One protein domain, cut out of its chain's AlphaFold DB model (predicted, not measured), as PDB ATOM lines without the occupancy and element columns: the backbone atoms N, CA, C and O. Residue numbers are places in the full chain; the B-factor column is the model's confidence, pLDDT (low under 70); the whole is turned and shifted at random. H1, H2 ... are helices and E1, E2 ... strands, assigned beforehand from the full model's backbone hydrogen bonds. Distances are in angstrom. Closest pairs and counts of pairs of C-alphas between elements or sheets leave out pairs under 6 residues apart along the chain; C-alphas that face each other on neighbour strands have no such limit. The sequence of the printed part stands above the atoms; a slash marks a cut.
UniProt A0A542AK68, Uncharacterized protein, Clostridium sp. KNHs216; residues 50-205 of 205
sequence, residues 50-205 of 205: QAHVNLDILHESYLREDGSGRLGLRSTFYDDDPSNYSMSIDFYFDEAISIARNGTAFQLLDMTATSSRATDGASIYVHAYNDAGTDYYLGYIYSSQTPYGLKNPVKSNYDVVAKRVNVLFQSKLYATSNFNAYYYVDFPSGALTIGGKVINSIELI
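This is residues 50 to 205 of the 205 residues of an uncharacterized protein of Clostridium sp. KNHs216 (UniProt A0A542AK68). A long, twisted sheet of six strands makes one layer of a sandwich, and two small sheets lie over its same face, one towards each end: E2, E9 and E5 over one end, E4 and E10 over the other. The short helix H1 sits over the edge strand E7. The printed part has 156 residues, with one named helix and eleven named strands in the order E1 E2 E3 E4 E5 E6 E7 H1 E8 E9 E10 E11, and its class is mostly strand. The large sheet runs E7 E6 E8 E3 E1 E11 and is mixed; the small sheets are antiparallel. The whole is compact, with a radius of gyration of the C-alphas of 15.3 A, yet elongated, spanning 48 by 29 by 28 A.

In the large sheet, E7 is residues 135 to 143, 24.2 A; E6 is 119 to 129, 30.3 A; E8 is 160 to 173, 32.9 A; E3 is 83 to 99, 32.8 A; E1 is 50 to 54, from C-alpha 50 at (178.765, 245.184, 182.827); E11 is 202 to 204, ending with C-alpha 204 at (177.675, 243.569, 177.338). E3 bends by 120 degrees at residue 95, and E8 by 92 degrees at residue 163. E2 is residues 69 to 75, 19.5 A; E9 is 181 to 187, 20.2 A; E5 is 112 to 115. E4 is residues 104 to 108, E10 is 192 to 194, and H1 is 147 to 151.

E8 is antiparallel to E3, with N 91 and O 165 2.8 A apart, and to E6, with N 125 and O 168 at 2.8 A. E6 and E7 form a hairpin, with N 136 and O 128 at 2.8 A. E1 is antiparallel to E3, with N 52 and O 90 at 2.9 A, and parallel to the edge strand E11, with N 51 and O 203 at 2.8 A. The three sheets form a stack of sheets, face to face in pairs: the large sheet's strands stand at 37 degrees to those of E2, E9 and E5, and at 47 degrees to those of E4 and E10. E9 is antiparallel to E2, with N 71 and O 185 at 2.9 A, and to E5, with N 114 and O 184 at 2.9 A. E4 and E10 are antiparallel, with N 107 and O 193 at 3.0 A. H1 is on the large sheet, over E7 at a height of 7.1 A; their closest C-alphas, Ser 143 and Gly 149, are 4.5 A apart. E7, H1 and E8 form a split strand-helix-strand unit, two strands running the same way with E6 between them, and its crossover is right-handed. In H1, 0 of 1 O i to N i+4 pairs and 2 of 2 O i to N i+3 pairs are within hydrogen-bond range.

The two C-alphas farthest apart, Glu 95 and Asn 178, are 48.6 A apart. The printed part has no cut. The link E1 to E2, residues 55 to 68, is long. Mean pLDDT of the printed part is 84.1; residues 56 to 58, 80 to 82, 117 to 118, 144 to 148, 177 and 201 are under 70.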
ATOM      1  N   GLN A  50     179.579 244.856 183.987       79.56
ATOM      2  CA  GLN A  50     178.765 245.184 182.827       79.56
ATOM      3  C   GLN A  50     179.496 246.253 182.028       79.56
ATOM      4  O   GLN A  50     180.110 247.141 182.620       79.56
ATOM      5  N   ALA A  51     179.479 246.175 180.705       82.75
ATOM      6  CA  ALA A  51     180.146 247.163 179.880       82.75
ATOM      7  C   ALA A  51     179.266 247.631 178.731       82.75
ATOM      8  O   ALA A  51     178.721 246.815 177.993       82.75
ATOM      9  N   HIS A  52     179.220 248.948 178.558       85.81
ATOM     10  CA  HIS A  52     178.603 249.597 177.413       85.81
ATOM     11  C   HIS A  52     179.689 250.315 176.611       85.81
ATOM     12  O   HIS A  52     180.457 251.119 177.152       85.81
ATOM     13  N   VAL A  53     179.784 249.999 175.320       81.50
ATOM     14  CA  VAL A  53     180.718 250.655 174.401       81.50
ATOM     15  C   VAL A  53     179.997 251.838 173.759       81.50
ATOM     16  O   VAL A  53     179.195 251.663 172.847       81.50
ATOM     17  N   ASN A  54     180.310 253.049 174.217       83.50
ATOM     18  CA  ASN A  54     179.778 254.281 173.649       83.50
ATOM     19  C   ASN A  54     180.608 254.672 172.424       83.50
ATOM     20  O   ASN A  54     181.742 255.161 172.539       83.50
ATOM     21  N   LEU A  55     180.036 254.443 171.248       76.56
ATOM     22  CA  LEU A  55     180.611 254.866 169.979       76.56
ATOM     23  C   LEU A  55     180.010 256.218 169.585       76.56
ATOM     24  O   LEU A  55     178.792 256.335 169.473       76.56
ATOM     25  N   ASP A  56     180.859 257.215 169.352       63.47
ATOM     26  CA  ASP A  56     180.511 258.332 168.480       63.47
ATOM     27  C   ASP A  56     180.709 257.925 166.998       63.47
ATOM     28  O   ASP A  56     181.044 256.775 166.678       63.47
ATOM     29  N   ILE A  57     180.420 258.834 166.071       55.69
ATOM     30  CA  ILE A  57     180.370 258.584 164.627       55.69
ATOM     31  C   ILE A  57     181.693 257.953 164.118       55.69
ATOM     32  O   ILE A  57     182.774 258.514 164.277       55.69
ATOM     33  N   LEU A  58     181.577 256.786 163.458       59.25
ATOM     34  CA  LEU A  58     182.639 256.035 162.750       59.25
ATOM     35  C   LEU A  58     183.765 255.450 163.631       59.25
ATOM     36  O   LEU A  58     184.949 255.763 163.487       59.25
ATOM     37  N   HIS A  59     183.424 254.501 164.505       72.31
ATOM     38  CA  HIS A  59     184.397 253.791 165.342       72.31
ATOM     39  C   HIS A  59     184.343 252.269 165.169       72.31
ATOM     40  O   HIS A  59     183.281 251.681 165.002       72.31
ATOM     41  N   GLU A  60     185.510 251.625 165.254       79.19
ATOM     42  CA  GLU A  60     185.668 250.159 165.173       79.19
ATOM     43  C   GLU A  60     186.010 249.553 166.545       79.19
ATOM     44  O   GLU A  60     186.651 248.503 166.643       79.19
ATOM     45  N   SER A  61     185.625 250.244 167.620       86.88
ATOM     46  CA  SER A  61     185.825 249.758 168.982       86.88
ATOM     47  C   SER A  61     184.789 248.703 169.329       86.88
ATOM     48  O   SER A  61     183.610 248.842 169.009       86.88
ATOM     49  N   TYR A  62     185.221 247.662 170.024       88.19
ATOM     50  CA  TYR A  62     184.325 246.645 170.547       88.19
ATOM     51  C   TYR A  62     184.948 245.991 171.774       88.19
ATOM     52  O   TYR A  62     186.166 246.000 171.977       88.19
ATOM     53  N   LEU A  63     184.098 245.353 172.561       88.62
ATOM     54  CA  LEU A  63     184.490 244.545 173.698       88.62
ATOM     55  C   LEU A  63     183.798 243.193 173.571       88.62
ATOM     56  O   LEU A  63     182.683 243.108 173.064       88.62
ATOM     57  N   ARG A  64     184.481 242.129 173.975       84.75
ATOM     58  CA  ARG A  64     183.925 240.780 174.023       84.75
ATOM     59  C   ARG A  64     183.686 240.384 175.468       84.75
ATOM     60  O   ARG A  64     184.351 240.857 176.388       84.75
ATOM     61  N   GLU A  65     182.777 239.442 175.656       80.62
ATOM     62  CA  GLU A  65     182.410 238.920 176.974       80.62
ATOM     63  C   GLU A  65     183.568 238.248 177.731       80.62
ATOM     64  O   GLU A  65     183.532 238.109 178.952       80.62
ATOM     65  N   ASP A  66     184.613 237.820 177.022       76.94
ATOM     66  CA  ASP A  66     185.840 237.281 177.615       76.94
ATOM     67  C   ASP A  66     186.830 238.375 178.063       76.94
ATOM     68  O   ASP A  66     187.935 238.069 178.515       76.94
ATOM     69  N   GLY A  67     186.459 239.651 177.945       81.06
ATOM     70  CA  GLY A  67     187.301 240.798 178.272       81.06
ATOM     71  C   GLY A  67     188.395 241.110 177.251       81.06
ATOM     72  O   GLY A  67     189.212 241.987 177.514       81.06
ATOM     73  N   SER A  68     188.431 240.420 176.106       87.69
ATOM     74  CA  SER A  68     189.206 240.867 174.943       87.69
ATOM     75  C   SER A  68     188.466 241.978 174.202       87.69
ATOM     76  O   SER A  68     187.250 242.132 174.333       87.69
ATOM     77  N   GLY A  69     189.171 242.746 173.380       91.56
ATOM     78  CA  GLY A  69     188.527 243.824 172.645       91.56
ATOM     79  C   GLY A  69     189.455 244.587 171.724       91.56
ATOM     80  O   GLY A  69     190.624 244.237 171.540       91.56
ATOM     81  N   ARG A  70     188.892 245.652 171.163       91.25
ATOM     82  CA  ARG A  70     189.595 246.666 170.392       91.25
ATOM     83  C   ARG A  70     189.174 248.044 170.881       91.25
ATOM     84  O   ARG A  70     187.983 248.341 170.913       91.25
ATOM     85  N   LEU A  71     190.150 248.895 171.182       89.44
ATOM     86  CA  LEU A  71     189.952 250.344 171.195       89.44
ATOM     87  C   LEU A  71     190.352 250.864 169.821       89.44
ATOM     88  O   LEU A  71     191.501 250.708 169.409       89.44
ATOM     89  N   GLY A  72     189.402 251.414 169.080       87.75
ATOM     90  CA  GLY A  72     189.592 251.775 167.690       87.75
ATOM     91  C   GLY A  72     188.879 253.050 167.281       87.75
ATOM     92  O   GLY A  72     187.654 253.143 167.368       87.75
ATOM     93  N   LEU A  73     189.670 253.993 166.776       87.69
ATOM     94  CA  LEU A  73     189.213 255.243 166.185       87.69
ATOM     95  C   LEU A  73     189.587 255.251 164.706       87.69
ATOM     96  O   LEU A  73     190.688 254.829 164.335       87.69
ATOM     97  N   ARG A  74     188.673 255.733 163.868       85.50
ATOM     98  CA  ARG A  74     188.856 255.822 162.426       85.50
ATOM     99  C   ARG A  74     188.269 257.136 161.926       85.50
ATOM    100  O   ARG A  74     187.179 257.518 162.314       85.50
ATOM    101  N   SER A  75     189.017 257.784 161.051       84.62
ATOM    102  CA  SER A  75     188.638 258.963 160.288       84.62
ATOM    103  C   SER A  75     188.727 258.588 158.816       84.62
ATOM    104  O   SER A  75     189.726 257.996 158.374       84.62
ATOM    105  N   THR A  76     187.660 258.840 158.065       80.06
ATOM    106  CA  THR A  76     187.622 258.505 156.641       80.06
ATOM    107  C   THR A  76     188.099 259.668 155.784       80.06
ATOM    108  O   THR A  76     188.013 260.814 156.192       80.06
ATOM    109  N   PHE A  77     188.583 259.398 154.571       72.12
ATOM    110  CA  PHE A  77     188.957 260.457 153.617       72.12
ATOM    111  C   PHE A  77     187.776 261.335 153.154       72.12
ATOM    112  O   PHE A  77     187.992 262.295 152.419       72.12
ATOM    113  N   TYR A  78     186.544 260.991 153.552       74.44
ATOM    114  CA  TYR A  78     185.347 261.815 153.377       74.44
ATOM    115  C   TYR A  78     185.080 262.749 154.566       74.44
ATOM    116  O   TYR A  78     184.159 263.557 154.490       74.44
ATOM    117  N   ASP A  79     185.839 262.623 155.653       71.44
ATOM    118  CA  ASP A  79     185.710 263.485 156.819       71.44
ATOM    119  C   ASP A  79     186.483 264.788 156.540       71.44
ATOM    120  O   ASP A  79     187.655 264.751 156.148       71.44
ATOM    121  N   ASP A  80     185.832 265.942 156.713       61.56
ATOM    122  CA  ASP A  80     186.452 267.255 156.511       61.56
ATOM    123  C   ASP A  80     187.495 267.536 157.612       61.56
ATOM    124  O   ASP A  80     187.127 267.811 158.752       61.56
ATOM    125  N   ASP A  81     188.783 267.535 157.242       61.00
ATOM    126  CA  ASP A  81     189.923 268.061 158.015       61.00
ATOM    127  C   ASP A  81     190.174 267.438 159.422       61.00
ATOM    128  O   ASP A  81     189.330 266.764 160.019       61.00
ATOM    129  N   PRO A  82     191.390 267.581 159.990       67.12
ATOM    130  CA  PRO A  82     191.784 266.817 161.170       67.12
ATOM    131  C   PRO A  82     190.943 267.133 162.405       67.12
ATOM    132  O   PRO A  82     191.009 268.229 162.966       67.12
ATOM    133  N   SER A  83     190.239 266.112 162.881       78.38
ATOM    134  CA  SER A  83     189.307 266.201 163.998       78.38
ATOM    135  C   SER A  83     189.759 265.347 165.182       78.38
ATOM    136  O   SER A  83     190.557 264.410 165.054       78.38
ATOM    137  N   ASN A  84     189.268 265.699 166.369       83.69
ATOM    138  CA  ASN A  84     189.427 264.864 167.552       83.69
ATOM    139  C   ASN A  84     188.336 263.803 167.532       83.69
ATOM    140  O   ASN A  84     187.156 264.127 167.628       83.69
ATOM    141  N   TYR A  85     188.748 262.547 167.435       86.88
ATOM    142  CA  TYR A  85     187.850 261.407 167.523       86.88
ATOM    143  C   TYR A  85     187.929 260.848 168.932       86.88
ATOM    144  O   TYR A  85     189.016 260.751 169.516       86.88
ATOM    145  N   SER A  86     186.779 260.482 169.482       88.50
ATOM    146  CA  SER A  86     186.705 259.954 170.832       88.50
ATOM    147  C   SER A  86     185.632 258.902 170.969       88.50
ATOM    148  O   SER A  86     184.529 259.069 170.471       88.50
ATOM    149  N   MET A  87     185.936 257.875 171.743       90.12
ATOM    150  CA  MET A  87     184.975 256.864 172.149       90.12
ATOM    151  C   MET A  87     185.147 256.604 173.638       90.12
ATOM    152  O   MET A  87     186.213 256.882 174.197       90.12
ATOM    153  N   SER A  88     184.126 256.069 174.298       91.88
ATOM    154  CA  SER A  88     184.297 255.641 175.684       91.88
ATOM    155  C   SER A  88     183.695 254.277 175.961       91.88
ATOM    156  O   SER A  88     182.734 253.863 175.321       91.88
ATOM    157  N   ILE A  89     184.269 253.569 176.927       92.06
ATOM    158  CA  ILE A  89     183.671 252.360 177.490       92.06
ATOM    159  C   ILE A  89     183.288 252.671 178.926       92.06
ATOM    160  O   ILE A  89     184.148 253.035 179.733       92.06
ATOM    161  N   ASP A  90     182.008 252.511 179.243       92.50
ATOM    162  CA  ASP A  90     181.540 252.513 180.620       92.50
ATOM    163  C   ASP A  90     181.564 251.091 181.164       92.50
ATOM    164  O   ASP A  90     180.933 250.201 180.605       92.50
ATOM    165  N   PHE A  91     182.261 250.898 182.278       91.50
ATOM    166  CA  PHE A  91     182.228 249.678 183.072       91.50
ATOM    167  C   PHE A  91     181.389 249.920 184.319       91.50
ATOM    168  O   PHE A  91     181.754 250.757 185.147       91.50
ATOM    169  N   TYR A  92     180.300 249.180 184.464       87.56
ATOM    170  CA  TYR A  92     179.424 249.178 185.626       87.56
ATOM    171  C   TYR A  92     179.724 247.968 186.507       87.56
ATOM    172  O   TYR A  92     180.017 246.874 186.024       87.56
ATOM    173  N   PHE A  93     179.667 248.181 187.816       80.81
ATOM    174  CA  PHE A  93     180.017 247.189 188.820       80.81
ATOM    175  C   PHE A  93     178.876 247.053 189.830       80.81
ATOM    176  O   PHE A  93     178.572 248.008 190.548       80.81
ATOM    177  N   ASP A  94     178.289 245.858 189.934       72.88
ATOM    178  CA  ASP A  94     177.248 245.547 190.932       72.88
ATOM    179  C   ASP A  94     177.717 245.830 192.373       72.88
ATOM    180  O   ASP A  94     177.004 246.387 193.209       72.88
ATOM    181  N   GLU A  95     178.972 245.483 192.647       72.81
ATOM    182  CA  GLU A  95     179.713 245.777 193.864       72.81
ATOM    183  C   GLU A  95     180.784 246.817 193.545       72.81
ATOM    184  O   GLU A  95     181.643 246.601 192.689       72.81
ATOM    185  N   ALA A  96     180.779 247.932 194.273       81.56
ATOM    186  CA  ALA A  96     181.742 248.994 194.035       81.56
ATOM    187  C   ALA A  96     183.195 248.494 194.152       81.56
ATOM    188  O   ALA A  96     183.552 247.707 195.035       81.56
ATOM    189  N   ILE A  97     184.064 248.992 193.277       83.69
ATOM    190  CA  ILE A  97     185.493 248.693 193.292       83.69
ATOM    191  C   ILE A  97     186.266 249.792 194.018       83.69
ATOM    192  O   ILE A  97     186.040 250.980 193.807       83.69
ATOM    193  N   SER A  98     187.208 249.402 194.875       86.75
ATOM    194  CA  SER A  98     188.132 250.341 195.513       86.75
ATOM    195  C   SER A  98     189.373 250.537 194.647       86.75
ATOM    196  O   SER A  98     190.050 249.567 194.300       86.75
ATOM    197  N   ILE A  99     189.689 251.788 194.341       90.00
ATOM    198  CA  ILE A  99     190.878 252.212 193.612       90.00
ATOM    199  C   ILE A  99     191.685 253.089 194.565       90.00
ATOM    200  O   ILE A  99     191.259 254.183 194.917       90.00
ATOM    201  N   ALA A 100     192.831 252.585 195.017       88.88
ATOM    202  CA  ALA A 100     193.704 253.323 195.923       88.88
ATOM    203  C   ALA A 100     194.478 254.420 195.180       88.88
ATOM    204  O   ALA A 100     194.824 254.254 194.003       88.88
ATOM    205  N   ARG A 101     194.844 255.489 195.890       90.62
ATOM    206  CA  ARG A 101     195.782 256.503 195.398       90.62
ATOM    207  C   ARG A 101     197.101 255.842 194.994       90.62
ATOM    208  O   ARG A 101     197.619 254.972 195.690       90.62
ATOM    209  N   ASN A 102     197.642 256.244 193.847       91.94
ATOM    210  CA  ASN A 102     198.781 255.635 193.149       91.94
ATOM    211  C   ASN A 102     198.580 254.160 192.736       91.94
ATOM    212  O   ASN A 102     199.477 253.537 192.157       91.94
ATOM    213  N   GLY A 103     197.399 253.591 192.991       90.81
ATOM    214  CA  GLY A 103     196.980 252.300 192.471       90.81
ATOM    215  C   GLY A 103     196.738 252.363 190.966       90.81
ATOM    216  O   GLY A 103     196.516 253.430 190.393       90.81
ATOM    217  N   THR A 104     196.801 251.210 190.302       92.50
ATOM    218  CA  THR A 104     196.443 251.106 188.882       92.50
ATOM    219  C   THR A 104     194.934 251.285 188.731       92.50
ATOM    220  O   THR A 104     194.168 250.428 189.161       92.50
ATOM    221  N   ALA A 105     194.514 252.388 188.119       94.31
ATOM    222  CA  ALA A 105     193.122 252.656 187.777       94.31
ATOM    223  C   ALA A 105     192.705 251.880 186.523       94.31
ATOM    224  O   ALA A 105     191.656 251.245 186.525       94.31
ATOM    225  N   PHE A 106     193.559 251.881 185.499       94.44
ATOM    226  CA  PHE A 106     193.338 251.196 184.229       94.44
ATOM    227  C   PHE A 106     194.668 250.746 183.630       94.44
ATOM    228  O   PHE A 106     195.669 251.461 183.739       94.44
ATOM    229  N   GLN A 107     194.684 249.591 182.970       92.69
ATOM    230  CA  GLN A 107     195.821 249.159 182.161       92.69
ATOM    231  C   GLN A 107     195.381 248.150 181.101       92.69
ATOM    232  O   GLN A 107     194.548 247.288 181.385       92.69
ATOM    233  N   LEU A 108     196.012 248.222 179.927       90.62
ATOM    234  CA  LEU A 108     195.984 247.180 178.903       90.62
ATOM    235  C   LEU A 108     197.369 246.535 178.799       90.62
ATOM    236  O   LEU A 108     198.367 247.214 178.545       90.62
ATOM    237  N   LEU A 109     197.428 245.223 178.996       86.88
ATOM    238  CA  LEU A 109     198.629 244.409 178.794       86.88
ATOM    239  C   LEU A 109     198.588 243.715 177.427       86.88
ATOM    240  O   LEU A 109     197.545 243.653 176.794       86.88
ATOM    241  N   ASP A 110     199.735 243.234 176.945       85.12
ATOM    242  CA  ASP A 110     199.826 242.358 175.761       85.12
ATOM    243  C   ASP A 110     199.048 242.823 174.515       85.12
ATOM    244  O   ASP A 110     198.570 242.026 173.710       85.12
ATOM    245  N   MET A 111     198.938 244.141 174.348       86.44
ATOM    246  CA  MET A 111     198.215 244.735 173.236       86.44
ATOM    247  C   MET A 111     198.998 244.625 171.924       86.44
ATOM    248  O   MET A 111     200.230 244.742 171.901       86.44
ATOM    249  N   THR A 112     198.259 244.495 170.828       87.75
ATOM    250  CA  THR A 112     198.757 244.702 169.467       87.75
ATOM    251  C   THR A 112     198.115 245.958 168.928       87.75
ATOM    252  O   THR A 112     196.900 246.113 168.987       87.75
ATOM    253  N   ALA A 113     198.922 246.864 168.401       83.06
ATOM    254  CA  ALA A 113     198.406 248.135 167.951       83.06
ATOM    255  C   ALA A 113     198.839 248.450 166.533       83.06
ATOM    256  O   ALA A 113     199.967 248.173 166.123       83.06
ATOM    257  N   THR A 114     197.898 249.036 165.807       83.94
ATOM    258  CA  THR A 114     198.019 249.356 164.393       83.94
ATOM    259  C   THR A 114     197.586 250.801 164.211       83.94
ATOM    260  O   THR A 114     196.471 251.165 164.574       83.94
ATOM    261  N   SER A 115     198.455 251.627 163.639       75.44
ATOM    262  CA  SER A 115     198.155 253.023 163.317       75.44
ATOM    263  C   SER A 115     198.517 253.309 161.865       75.44
ATOM    264  O   SER A 115     199.540 252.816 161.382       75.44
ATOM    265  N   SER A 116     197.722 254.124 161.171       72.69
ATOM    266  CA  SER A 116     198.102 254.636 159.849       72.69
ATOM    267  C   SER A 116     198.920 255.926 159.935       72.69
ATOM    268  O   SER A 116     199.140 256.499 161.005       72.69
ATOM    269  N   ARG A 117     199.416 256.371 158.772       65.19
ATOM    270  CA  ARG A 117     200.055 257.681 158.625       65.19
ATOM    271  C   ARG A 117     199.029 258.761 158.988       65.19
ATOM    272  O   ARG A 117     197.900 258.691 158.523       65.19
ATOM    273  N   ALA A 118     199.468 259.750 159.767       66.88
ATOM    274  CA  ALA A 118     198.690 260.916 160.191       66.88
ATOM    275  C   ALA A 118     197.747 260.685 161.399       66.88
ATOM    276  O   ALA A 118     196.557 260.994 161.384       66.88
ATOM    277  N   THR A 119     198.329 260.169 162.484       70.38
ATOM    278  CA  THR A 119     197.751 260.216 163.836       70.38
ATOM    279  C   THR A 119     198.691 261.025 164.732       70.38
ATOM    280  O   THR A 119     199.903 260.802 164.703       70.38
ATOM    281  N   ASP A 120     198.166 261.982 165.498       76.94
ATOM    282  CA  ASP A 120     198.956 262.782 166.458       76.94
ATOM    283  C   ASP A 120     198.830 262.180 167.857       76.94
ATOM    284  O   ASP A 120     198.413 262.813 168.821       76.94
ATOM    285  N   GLY A 121     199.116 260.881 167.920       79.25
ATOM    286  CA  GLY A 121     199.036 260.113 169.143       79.25
ATOM    287  C   GLY A 121     197.619 259.773 169.604       79.25
ATOM    288  O   GLY A 121     196.609 260.168 169.017       79.25
ATOM    289  N   ALA A 122     197.551 258.974 170.665       84.88
ATOM    290  CA  ALA A 122     196.300 258.564 171.287       84.88
ATOM    291  C   ALA A 122     196.391 258.694 172.807       84.88
ATOM    292  O   ALA A 122     197.443 258.461 173.403       84.88
ATOM    293  N   SER A 123     195.276 259.058 173.427       89.00
ATOM    294  CA  SER A 123     195.151 259.300 174.859       89.00
ATOM    295  C   SER A 123     194.092 258.390 175.453       89.00
ATOM    296  O   SER A 123     193.043 258.189 174.842       89.00
ATOM    297  N   ILE A 124     194.333 257.890 176.662       91.69
ATOM    298  CA  ILE A 124     193.298 257.263 177.488       91.69
ATOM    299  C   ILE A 124     193.124 258.107 178.740       91.69
ATOM    300  O   ILE A 124     194.081 258.270 179.496       91.69
ATOM    301  N   TYR A 125     191.909 258.593 178.963       94.56
ATOM    302  CA  TYR A 125     191.478 259.268 180.182       94.56
ATOM    303  C   TYR A 125     190.588 258.320 180.977       94.56
ATOM    304  O   TYR A 125     189.774 257.594 180.405       94.56
ATOM    305  N   VAL A 126     190.744 258.312 182.300       96.62
ATOM    306  CA  VAL A 126     189.983 257.413 183.173       96.62
ATOM    307  C   VAL A 126     189.246 258.228 184.212       96.62
ATOM    308  O   VAL A 126     189.860 258.936 185.012       96.62
ATOM    309  N   HIS A 127     187.931 258.073 184.214       97.12
ATOM    310  CA  HIS A 127     187.023 258.664 185.182       97.12
ATOM    311  C   HIS A 127     186.372 257.559 186.004       97.12
ATOM    312  O   HIS A 127     186.069 256.480 185.491       97.12
ATOM    313  N   ALA A 128     186.136 257.820 187.280       96.25
ATOM    314  CA  ALA A 128     185.394 256.926 188.152       96.25
ATOM    315  C   ALA A 128     184.240 257.668 188.809       96.25
ATOM    316  O   ALA A 128     184.378 258.822 189.189       96.25
ATOM    317  N   TYR A 129     183.121 256.974 188.980       95.19
ATOM    318  CA  TYR A 129     181.911 257.526 189.566       95.19
ATOM    319  C   TYR A 129     181.474 256.668 190.748       95.19
ATOM    320  O   TYR A 129     181.378 255.438 190.639       95.19
ATOM    321  N   ASN A 130     181.234 257.313 191.887       90.38
ATOM    322  CA  ASN A 130     180.680 256.666 193.079       90.38
ATOM    323  C   ASN A 130     179.145 256.521 192.977       90.38
ATOM    324  O   ASN A 130     178.534 256.959 192.003       90.38
ATOM    325  N   ASP A 131     178.511 255.943 194.000       86.38
ATOM    326  CA  ASP A 131     177.049 255.756 194.069       86.38
ATOM    327  C   ASP A 131     176.252 257.066 193.982       86.38
ATOM    328  O   ASP A 131     175.116 257.067 193.516       86.38
ATOM    329  N   ALA A 132     176.840 258.184 194.411       89.38
ATOM    330  CA  ALA A 132     176.222 259.505 194.326       89.38
ATOM    331  C   ALA A 132     176.398 260.159 192.942       89.38
ATOM    332  O   ALA A 132     175.957 261.289 192.740       89.38
ATOM    333  N   GLY A 133     177.072 259.488 192.001       90.25
ATOM    334  CA  GLY A 133     177.391 260.024 190.678       90.25
ATOM    335  C   GLY A 133     178.523 261.055 190.673       90.25
ATOM    336  O   GLY A 133     178.734 261.708 189.654       90.25
ATOM    337  N   THR A 134     179.262 261.221 191.777       94.94
ATOM    338  CA  THR A 134     180.423 262.126 191.826       94.94
ATOM    339  C   THR A 134     181.516 261.619 190.893       94.94
ATOM    340  O   THR A 134     181.953 260.481 191.049       94.94
ATOM    341  N   ASP A 135     181.964 262.465 189.965       96.31
ATOM    342  CA  ASP A 135     183.071 262.175 189.051       96.31
ATOM    343  C   ASP A 135     184.434 262.397 189.725       96.31
ATOM    344  O   ASP A 135     184.687 263.431 190.349       96.31
ATOM    345  N   TYR A 136     185.321 261.422 189.556       96.19
ATOM    346  CA  TYR A 136     186.722 261.470 189.934       96.19
ATOM    347  C   TYR A 136     187.583 261.216 188.699       96.19
ATOM    348  O   TYR A 136     187.699 260.084 188.224       96.19
ATOM    349  N   TYR A 137     188.272 262.255 188.239       96.81
ATOM    350  CA  TYR A 137     189.305 262.119 187.221       96.81
ATOM    351  C   TYR A 137     190.527 261.387 187.794       96.81
ATOM    352  O   TYR A 137     191.299 261.947 188.577       96.81
ATOM    353  N   LEU A 138     190.711 260.119 187.430       95.31
ATOM    354  CA  LEU A 138     191.757 259.281 188.016       95.31
ATOM    355  C   LEU A 138     193.128 259.563 187.409       95.31
ATOM    356  O   LEU A 138     194.115 259.541 188.139       95.31
ATOM    357  N   GLY A 139     193.181 259.861 186.111       94.38
ATOM    358  CA  GLY A 139     194.405 260.197 185.394       94.38
ATOM    359  C   GLY A 139     194.293 259.935 183.894       94.38
ATOM    360  O   GLY A 139     193.218 259.612 183.379       94.38
ATOM    361  N   TYR A 140     195.423 260.049 183.198       93.50
ATOM    362  CA  TYR A 140     195.525 259.742 181.777       93.50
ATOM    363  C   TYR A 140     196.896 259.190 181.392       93.50
ATOM    364  O   TYR A 140     197.876 259.344 182.123       93.50
ATOM    365  N   ILE A 141     196.954 258.567 180.218       91.00
ATOM    366  CA  ILE A 141     198.189 258.226 179.511       91.00
ATOM    367  C   ILE A 141     198.112 258.759 178.084       91.00
ATOM    368  O   ILE A 141     197.051 258.731 177.465       91.00
ATOM    369  N   TYR A 142     199.247 259.230 177.570       88.00
ATOM    370  CA  TYR A 142     199.396 259.746 176.213       88.00
ATOM    371  C   TYR A 142     200.448 258.930 175.459       88.00
ATOM    372  O   TYR A 142     201.575 258.763 175.925       88.00
ATOM    373  N   SER A 143     200.087 258.427 174.285       81.00
ATOM    374  CA  SER A 143     200.993 257.789 173.331       81.00
ATOM    375  C   SER A 143     201.281 258.800 172.232       81.00
ATOM    376  O   SER A 143     200.449 258.953 171.347       81.00
ATOM    377  N   SER A 144     202.447 259.450 172.247       67.25
ATOM    378  CA  SER A 144     202.764 260.496 171.267       67.25
ATOM    379  C   SER A 144     202.812 259.982 169.832       67.25
ATOM    380  O   SER A 144     202.289 260.661 168.969       67.25
ATOM    381  N   GLN A 145     203.372 258.795 169.571       57.75
ATOM    382  CA  GLN A 145     203.387 258.166 168.231       57.75
ATOM    383  C   GLN A 145     203.583 256.640 168.262       57.75
ATOM    384  O   GLN A 145     203.535 255.994 167.217       57.75
ATOM    385  N   THR A 146     203.826 256.041 169.436       61.72
ATOM    386  CA  THR A 146     204.009 254.591 169.558       61.72
ATOM    387  C   THR A 146     202.994 253.997 170.524       61.72
ATOM    388  O   THR A 146     202.907 254.429 171.676       61.72
ATOM    389  N   PRO A 147     202.269 252.950 170.112       62.62
ATOM    390  CA  PRO A 147     201.226 252.371 170.946       62.62
ATOM    391  C   PRO A 147     201.728 251.741 172.241       62.62
ATOM    392  O   PRO A 147     200.957 251.503 173.164       62.62
ATOM    393  N   TYR A 148     203.041 251.544 172.364       67.12
ATOM    394  CA  TYR A 148     203.678 251.120 173.603       67.12
ATOM    395  C   TYR A 148     203.435 252.084 174.771       67.12
ATOM    396  O   TYR A 148     203.418 251.626 175.912       67.12
ATOM    397  N   GLY A 149     203.179 253.375 174.516       70.31
ATOM    398  CA  GLY A 149     202.812 254.337 175.561       70.31
ATOM    399  C   GLY A 149     201.534 253.954 176.317       70.31
ATOM    400  O   GLY A 149     201.418 254.244 177.506       70.31
ATOM    401  N   LEU A 150     200.625 253.218 175.667       79.19
ATOM    402  CA  LEU A 150     199.372 252.757 176.267       79.19
ATOM    403  C   LEU A 150     199.549 251.544 177.201       79.19
ATOM    404  O   LEU A 150     198.615 251.183 177.915       79.19
ATOM    405  N   LYS A 151     200.739 250.915 177.236       81.25
ATOM    406  CA  LYS A 151     201.045 249.804 178.167       81.25
ATOM    407  C   LYS A 151     201.210 250.286 179.604       81.25
ATOM    408  O   LYS A 151     201.086 249.494 180.545       81.25
ATOM    409  N   ASN A 152     201.535 251.565 179.775       87.62
ATOM    410  CA  ASN A 152     201.697 252.147 181.092       87.62
ATOM    411  C   ASN A 152     200.336 252.206 181.796       87.62
ATOM    412  O   ASN A 152     199.348 252.612 181.187       87.62
ATOM    413  N   PRO A 153     200.260 251.805 183.072       92.06
ATOM    414  CA  PRO A 153     199.018 251.911 183.815       92.06
ATOM    415  C   PRO A 153     198.660 253.384 184.027       92.06
ATOM    416  O   PRO A 153     199.504 254.180 184.443       92.06
ATOM    417  N   VAL A 154     197.384 253.719 183.859       93.44
ATOM    418  CA  VAL A 154     196.836 254.951 184.428       93.44
ATOM    419  C   VAL A 154     196.824 254.770 185.942       93.44
ATOM    420  O   VAL A 154     196.225 253.821 186.459       93.44
ATOM    421  N   LYS A 155     197.520 255.645 186.666       94.00
ATOM    422  CA  LYS A 155     197.556 255.640 188.132       94.00
ATOM    423  C   LYS A 155     196.520 256.607 188.683       94.00
ATOM    424  O   LYS A 155     196.379 257.697 188.150       94.00
ATOM    425  N   SER A 156     195.817 256.202 189.739       92.19
ATOM    426  CA  SER A 156     194.818 257.051 190.388       92.19
ATOM    427  C   SER A 156     195.466 258.147 191.231       92.19
ATOM    428  O   SER A 156     196.332 257.859 192.055       92.19
ATOM    429  N   ASN A 157     194.974 259.378 191.123       89.56
ATOM    430  CA  ASN A 157     195.324 260.466 192.044       89.56
ATOM    431  C   ASN A 157     194.519 260.444 193.361       89.56
ATOM    432  O   ASN A 157     194.826 261.181 194.299       89.56
ATOM    433  N   TYR A 158     193.508 259.580 193.455       90.31
ATOM    434  CA  TYR A 158     192.521 259.570 194.534       90.31
ATOM    435  C   TYR A 158     192.335 258.171 195.130       90.31
ATOM    436  O   TYR A 158     192.572 257.162 194.465       90.31
ATOM    437  N   ASP A 159     191.864 258.126 196.374       91.25
ATOM    438  CA  ASP A 159     191.242 256.932 196.937       91.25
ATOM    439  C   ASP A 159     189.749 256.994 196.606       91.25
ATOM    440  O   ASP A 159     189.045 257.889 197.076       91.25
ATOM    441  N   VAL A 160     189.278 256.085 195.752       91.06
ATOM    442  CA  VAL A 160     187.908 256.103 195.217       91.06
ATOM    443  C   VAL A 160     187.249 254.749 195.410       91.06
ATOM    444  O   VAL A 160     187.866 253.706 195.207       91.06
ATOM    445  N   VAL A 161     185.969 254.767 195.774       90.38
ATOM    446  CA  VAL A 161     185.078 253.605 195.720       90.38
ATOM    447  C   VAL A 161     184.078 253.865 194.595       90.38
ATOM    448  O   VAL A 161     183.257 254.772 194.702       90.38
ATOM    449  N   ALA A 162     184.203 253.126 193.493       90.25
ATOM    450  CA  ALA A 162     183.523 253.410 192.230       90.25
ATOM    451  C   ALA A 162     182.535 252.304 191.846       90.25
ATOM    452  O   ALA A 162     182.886 251.127 191.896       90.25
ATOM    453  N   LYS A 163     181.336 252.683 191.395       88.38
ATOM    454  CA  LYS A 163     180.375 251.776 190.735       88.38
ATOM    455  C   LYS A 163     180.384 251.875 189.223       88.38
ATOM    456  O   LYS A 163     179.929 250.951 188.557       88.38
ATOM    457  N   ARG A 164     180.932 252.962 188.687       93.00
ATOM    458  CA  ARG A 164     181.190 253.104 187.259       93.00
ATOM    459  C   ARG A 164     182.614 253.572 187.032       93.00
ATOM    460  O   ARG A 164     183.082 254.473 187.725       93.00
ATOM    461  N   VAL A 165     183.284 252.998 186.043       94.50
ATOM    462  CA  VAL A 165     184.538 253.522 185.497       94.50
ATOM    463  C   VAL A 165     184.325 253.795 184.021       94.50
ATOM    464  O   VAL A 165     183.984 252.886 183.276       94.50
ATOM    465  N   ASN A 166     184.531 255.041 183.610       95.69
ATOM    466  CA  ASN A 166     184.523 255.433 182.209       95.69
ATOM    467  C   ASN A 166     185.967 255.510 181.711       95.69
ATOM    468  O   ASN A 166     186.820 256.162 182.323       95.69
ATOM    469  N   VAL A 167     186.235 254.824 180.606       94.19
ATOM    470  CA  VAL A 167     187.520 254.857 179.910       94.19
ATOM    471  C   VAL A 167     187.301 255.569 178.589       94.19
ATOM    472  O   VAL A 167     186.695 255.007 177.680       94.19
ATOM    473  N   LEU A 168     187.790 256.800 178.490       93.19
ATOM    474  CA  LEU A 168     187.679 257.648 177.311       93.19
ATOM    475  C   LEU A 168     188.956 257.527 176.481       93.19
ATOM    476  O   LEU A 168     190.040 257.913 176.924       93.19
ATOM    477  N   PHE A 169     188.822 257.001 175.271       90.19
ATOM    478  CA  PHE A 169     189.900 256.879 174.304       90.19
ATOM    479  C   PHE A 169     189.781 257.981 173.254       90.19
ATOM    480  O   PHE A 169     188.739 258.110 172.615       90.19
ATOM    481  N   GLN A 170     190.836 258.778 173.076       89.06
ATOM    482  CA  GLN A 170     190.847 259.910 172.148       89.06
ATOM    483  C   GLN A 170     192.081 259.895 171.258       89.06
ATOM    484  O   GLN A 170     193.178 259.564 171.703       89.06
ATOM    485  N   SER A 171     191.927 260.323 170.013       87.38
ATOM    486  CA  SER A 171     193.044 260.552 169.103       87.38
ATOM    487  C   SER A 171     192.681 261.651 168.120       87.38
ATOM    488  O   SER A 171     191.532 261.760 167.687       87.38
ATOM    489  N   LYS A 172     193.678 262.453 167.754       85.75
ATOM    490  CA  LYS A 172     193.546 263.379 166.641       85.75
ATOM    491  C   LYS A 172     193.967 262.663 165.366       85.75
ATOM    492  O   LYS A 172     195.130 262.274 165.209       85.75
ATOM    493  N   LEU A 173     192.998 262.467 164.481       85.19
ATOM    494  CA  LEU A 173     193.174 261.747 163.228       85.19
ATOM    495  C   LEU A 173     193.141 262.744 162.074       85.19
ATOM    496  O   LEU A 173     192.308 263.645 162.045       85.19
ATOM    497  N   TYR A 174     194.068 262.578 161.137       83.19
ATOM    498  CA  TYR A 174     194.253 263.470 160.001       83.19
ATOM    499  C   TYR A 174     193.994 262.672 158.724       83.19
ATOM    500  O   TYR A 174     194.933 262.288 158.023       83.19
ATOM    501  N   ALA A 175     192.731 262.355 158.441       76.38
ATOM    502  CA  ALA A 175     192.406 261.860 157.114       76.38
ATOM    503  C   ALA A 175     192.676 262.969 156.088       76.38
ATOM    504  O   ALA A 175     192.567 264.160 156.374       76.38
ATOM    505  N   THR A 176     193.085 262.574 154.890       73.06
ATOM    506  CA  THR A 176     193.165 263.492 153.747       73.06
ATOM    507  C   THR A 176     192.333 262.911 152.625       73.06
ATOM    508  O   THR A 176     191.953 261.744 152.689       73.06
ATOM    509  N   SER A 177     192.145 263.670 151.549       69.75
ATOM    510  CA  SER A 177     191.366 263.263 150.374       69.75
ATOM    511  C   SER A 177     191.733 261.900 149.767       69.75
ATOM    512  O   SER A 177     190.927 261.339 149.032       69.75
ATOM    513  N   ASN A 178     192.913 261.345 150.073       76.06
ATOM    514  CA  ASN A 178     193.399 260.095 149.485       76.06
ATOM    515  C   ASN A 178     193.697 258.974 150.498       76.06
ATOM    516  O   ASN A 178     194.130 257.895 150.083       76.06
ATOM    517  N   PHE A 179     193.522 259.186 151.809       78.44
ATOM    518  CA  PHE A 179     193.759 258.123 152.794       78.44
ATOM    519  C   PHE A 179     192.939 258.272 154.082       78.44
ATOM    520  O   PHE A 179     192.720 259.371 154.581       78.44
ATOM    521  N   ASN A 180     192.557 257.126 154.658       83.38
ATOM    522  CA  ASN A 180     191.940 257.044 155.983       83.38
ATOM    523  C   ASN A 180     193.002 257.151 157.088       83.38
ATOM    524  O   ASN A 180     194.058 256.507 157.009       83.38
ATOM    525  N   ALA A 181     192.680 257.868 158.160       86.56
ATOM    526  CA  ALA A 181     193.460 257.858 159.391       86.56
ATOM    527  C   ALA A 181     192.818 256.900 160.405       86.56
ATOM    528  O   ALA A 181     191.603 256.891 160.573       86.56
ATOM    529  N   TYR A 182     193.606 256.057 161.067       85.50
ATOM    530  CA  TYR A 182     193.088 255.156 162.094       85.50
ATOM    531  C   TYR A 182     194.122 254.855 163.166       85.50
ATOM    532  O   TYR A 182     195.333 254.852 162.918       85.50
ATOM    533  N   TYR A 183     193.613 254.544 164.352       86.94
ATOM    534  CA  TYR A 183     194.398 254.054 165.468       86.94
ATOM    535  C   TYR A 183     193.627 252.942 166.174       86.94
ATOM    536  O   TYR A 183     192.547 253.172 166.722       86.94
ATOM    537  N   TYR A 184     194.199 251.740 166.163       88.06
ATOM    538  CA  TYR A 184     193.622 250.537 166.749       88.06
ATOM    539  C   TYR A 184     194.549 249.943 167.799       88.06
ATOM    540  O   TYR A 184     195.756 249.827 167.585       88.06
ATOM    541  N   VAL A 185     193.956 249.508 168.901       89.12
ATOM    542  CA  VAL A 185     194.596 248.750 169.971       89.12
ATOM    543  C   VAL A 185     193.745 247.521 170.225       89.12
ATOM    544  O   VAL A 185     192.698 247.607 170.864       89.12
ATOM    545  N   ASP A 186     194.190 246.382 169.715       91.12
ATOM    546  CA  ASP A 186     193.627 245.081 170.046       91.12
ATOM    547  C   ASP A 186     194.281 244.560 171.326       91.12
ATOM    548  O   ASP A 186     195.498 244.665 171.510       91.12
ATOM    549  N   PHE A 187     193.484 243.971 172.207       90.62
ATOM    550  CA  PHE A 187     193.969 243.369 173.443       90.62
ATOM    551  C   PHE A 187     193.303 242.008 173.685       90.62
ATOM    552  O   PHE A 187     192.096 241.855 173.460       90.62
ATOM    553  N   PRO A 188     194.076 240.994 174.119       89.25
ATOM    554  CA  PRO A 188     193.548 239.659 174.369       89.25
ATOM    555  C   PRO A 188     192.747 239.595 175.676       89.25
ATOM    556  O   PRO A 188     192.780 240.501 176.508       89.25
ATOM    557  N   SER A 189     192.039 238.486 175.891       84.56
ATOM    558  CA  SER A 189     191.396 238.215 177.181       84.56
ATOM    559  C   SER A 189     192.439 238.215 178.304       84.56
ATOM    560  O   SER A 189     193.543 237.693 178.143       84.56
ATOM    561  N   GLY A 190     192.097 238.817 179.446       82.50
ATOM    562  CA  GLY A 190     192.992 238.936 180.600       82.50
ATOM    563  C   GLY A 190     193.983 240.103 180.540       82.50
ATOM    564  O   GLY A 190     194.647 240.371 181.540       82.50
ATOM    565  N   ALA A 191     194.053 240.830 179.421       88.94
ATOM    566  CA  ALA A 191     194.891 242.020 179.287       88.94
ATOM    567  C   ALA A 191     194.332 243.257 179.996       88.94
ATOM    568  O   ALA A 191     195.094 244.142 180.390       88.94
ATOM    569  N   LEU A 192     193.007 243.347 180.107       89.69
ATOM    570  CA  LEU A 192     192.319 244.495 180.673       89.69
ATOM    571  C   LEU A 192     192.332 244.428 182.199       89.69
ATOM    572  O   LEU A 192     191.875 243.450 182.795       89.69
ATOM    573  N   THR A 193     192.799 245.499 182.838       89.44
ATOM    574  CA  THR A 193     192.685 245.668 184.289       89.44
ATOM    575  C   THR A 193     192.021 246.987 184.654       89.44
ATOM    576  O   THR A 193     192.315 248.020 184.053       89.44
ATOM    577  N   ILE A 194     191.155 246.954 185.670       90.31
ATOM    578  CA  ILE A 194     190.504 248.131 186.256       90.31
ATOM    579  C   ILE A 194     190.626 248.044 187.776       90.31
ATOM    580  O   ILE A 194     190.350 246.999 188.371       90.31
ATOM    581  N   GLY A 195     191.100 249.114 188.417       88.19
ATOM    582  CA  GLY A 195     191.365 249.118 189.862       88.19
ATOM    583  C   GLY A 195     192.343 248.017 190.300       88.19
ATOM    584  O   GLY A 195     192.187 247.431 191.370       88.19
ATOM    585  N   GLY A 196     193.298 247.659 189.435       83.12
ATOM    586  CA  GLY A 196     194.254 246.566 189.647       83.12
ATOM    587  C   GLY A 196     193.655 245.156 189.563       83.12
ATOM    588  O   GLY A 196     194.352 244.187 189.863       83.12
ATOM    589  N   LYS A 197     192.386 245.016 189.165       81.81
ATOM    590  CA  LYS A 197     191.716 243.723 188.974       81.81
ATOM    591  C   LYS A 197     191.632 243.399 187.489       81.81
ATOM    592  O   LYS A 197     191.235 244.252 186.704       81.81
ATOM    593  N   VAL A 198     191.965 242.165 187.117       83.94
ATOM    594  CA  VAL A 198     191.779 241.665 185.746       83.94
ATOM    595  C   VAL A 198     190.288 241.553 185.436       83.94
ATOM    596  O   VAL A 198     189.535 240.975 186.226       83.94
ATOM    597  N   ILE A 199     189.889 242.080 184.282       80.94
ATOM    598  CA  ILE A 199     188.534 242.014 183.741       80.94
ATOM    599  C   ILE A 199     188.557 241.057 182.544       80.94
ATOM    600  O   ILE A 199     189.057 241.382 181.474       80.94
ATOM    601  N   ASN A 200     188.055 239.843 182.744       72.38
ATOM    602  CA  ASN A 200     188.047 238.759 181.750       72.38
ATOM    603  C   ASN A 200     186.656 238.110 181.597       72.38
ATOM    604  O   ASN A 200     186.523 236.981 181.126       72.38
ATOM    605  N   SER A 201     185.634 238.791 182.110       69.44
ATOM    606  CA  SER A 201     184.273 238.292 182.250       69.44
ATOM    607  C   SER A 201     183.354 239.511 182.259       69.44
ATOM    608  O   SER A 201     183.233 240.175 183.289       69.44
ATOM    609  N   ILE A 202     182.785 239.825 181.097       78.12
ATOM    610  CA  ILE A 202     182.035 241.054 180.839       78.12
ATOM    611  C   ILE A 202     180.637 240.712 180.344       78.12
ATOM    612  O   ILE A 202     180.493 239.908 179.429       78.12
ATOM    613  N   GLU A 203     179.624 241.326 180.939       78.75
ATOM    614  CA  GLU A 203     178.266 241.330 180.396       78.75
ATOM    615  C   GLU A 203     178.105 242.590 179.538       78.75
ATOM    616  O   GLU A 203     178.280 243.703 180.031       78.75
ATOM    617  N   LEU A 204     177.864 242.431 178.238       79.06
ATOM    618  CA  LEU A 204     177.675 243.569 177.338       79.06
ATOM    619  C   LEU A 204     176.224 244.045 177.439       79.06
ATOM    620  O   LEU A 204     175.311 243.230 177.297       79.06
ATOM    621  N   ILE A 205     176.037 245.342 177.688       79.69
ATOM    622  CA  ILE A 205     174.727 245.988 177.862       79.69
ATOM    623  C   ILE A 205     174.537 247.149 176.893       79.69
ATOM    624  O   ILE A 205     175.562 247.736 176.472       79.69
TER     625      ILE A 205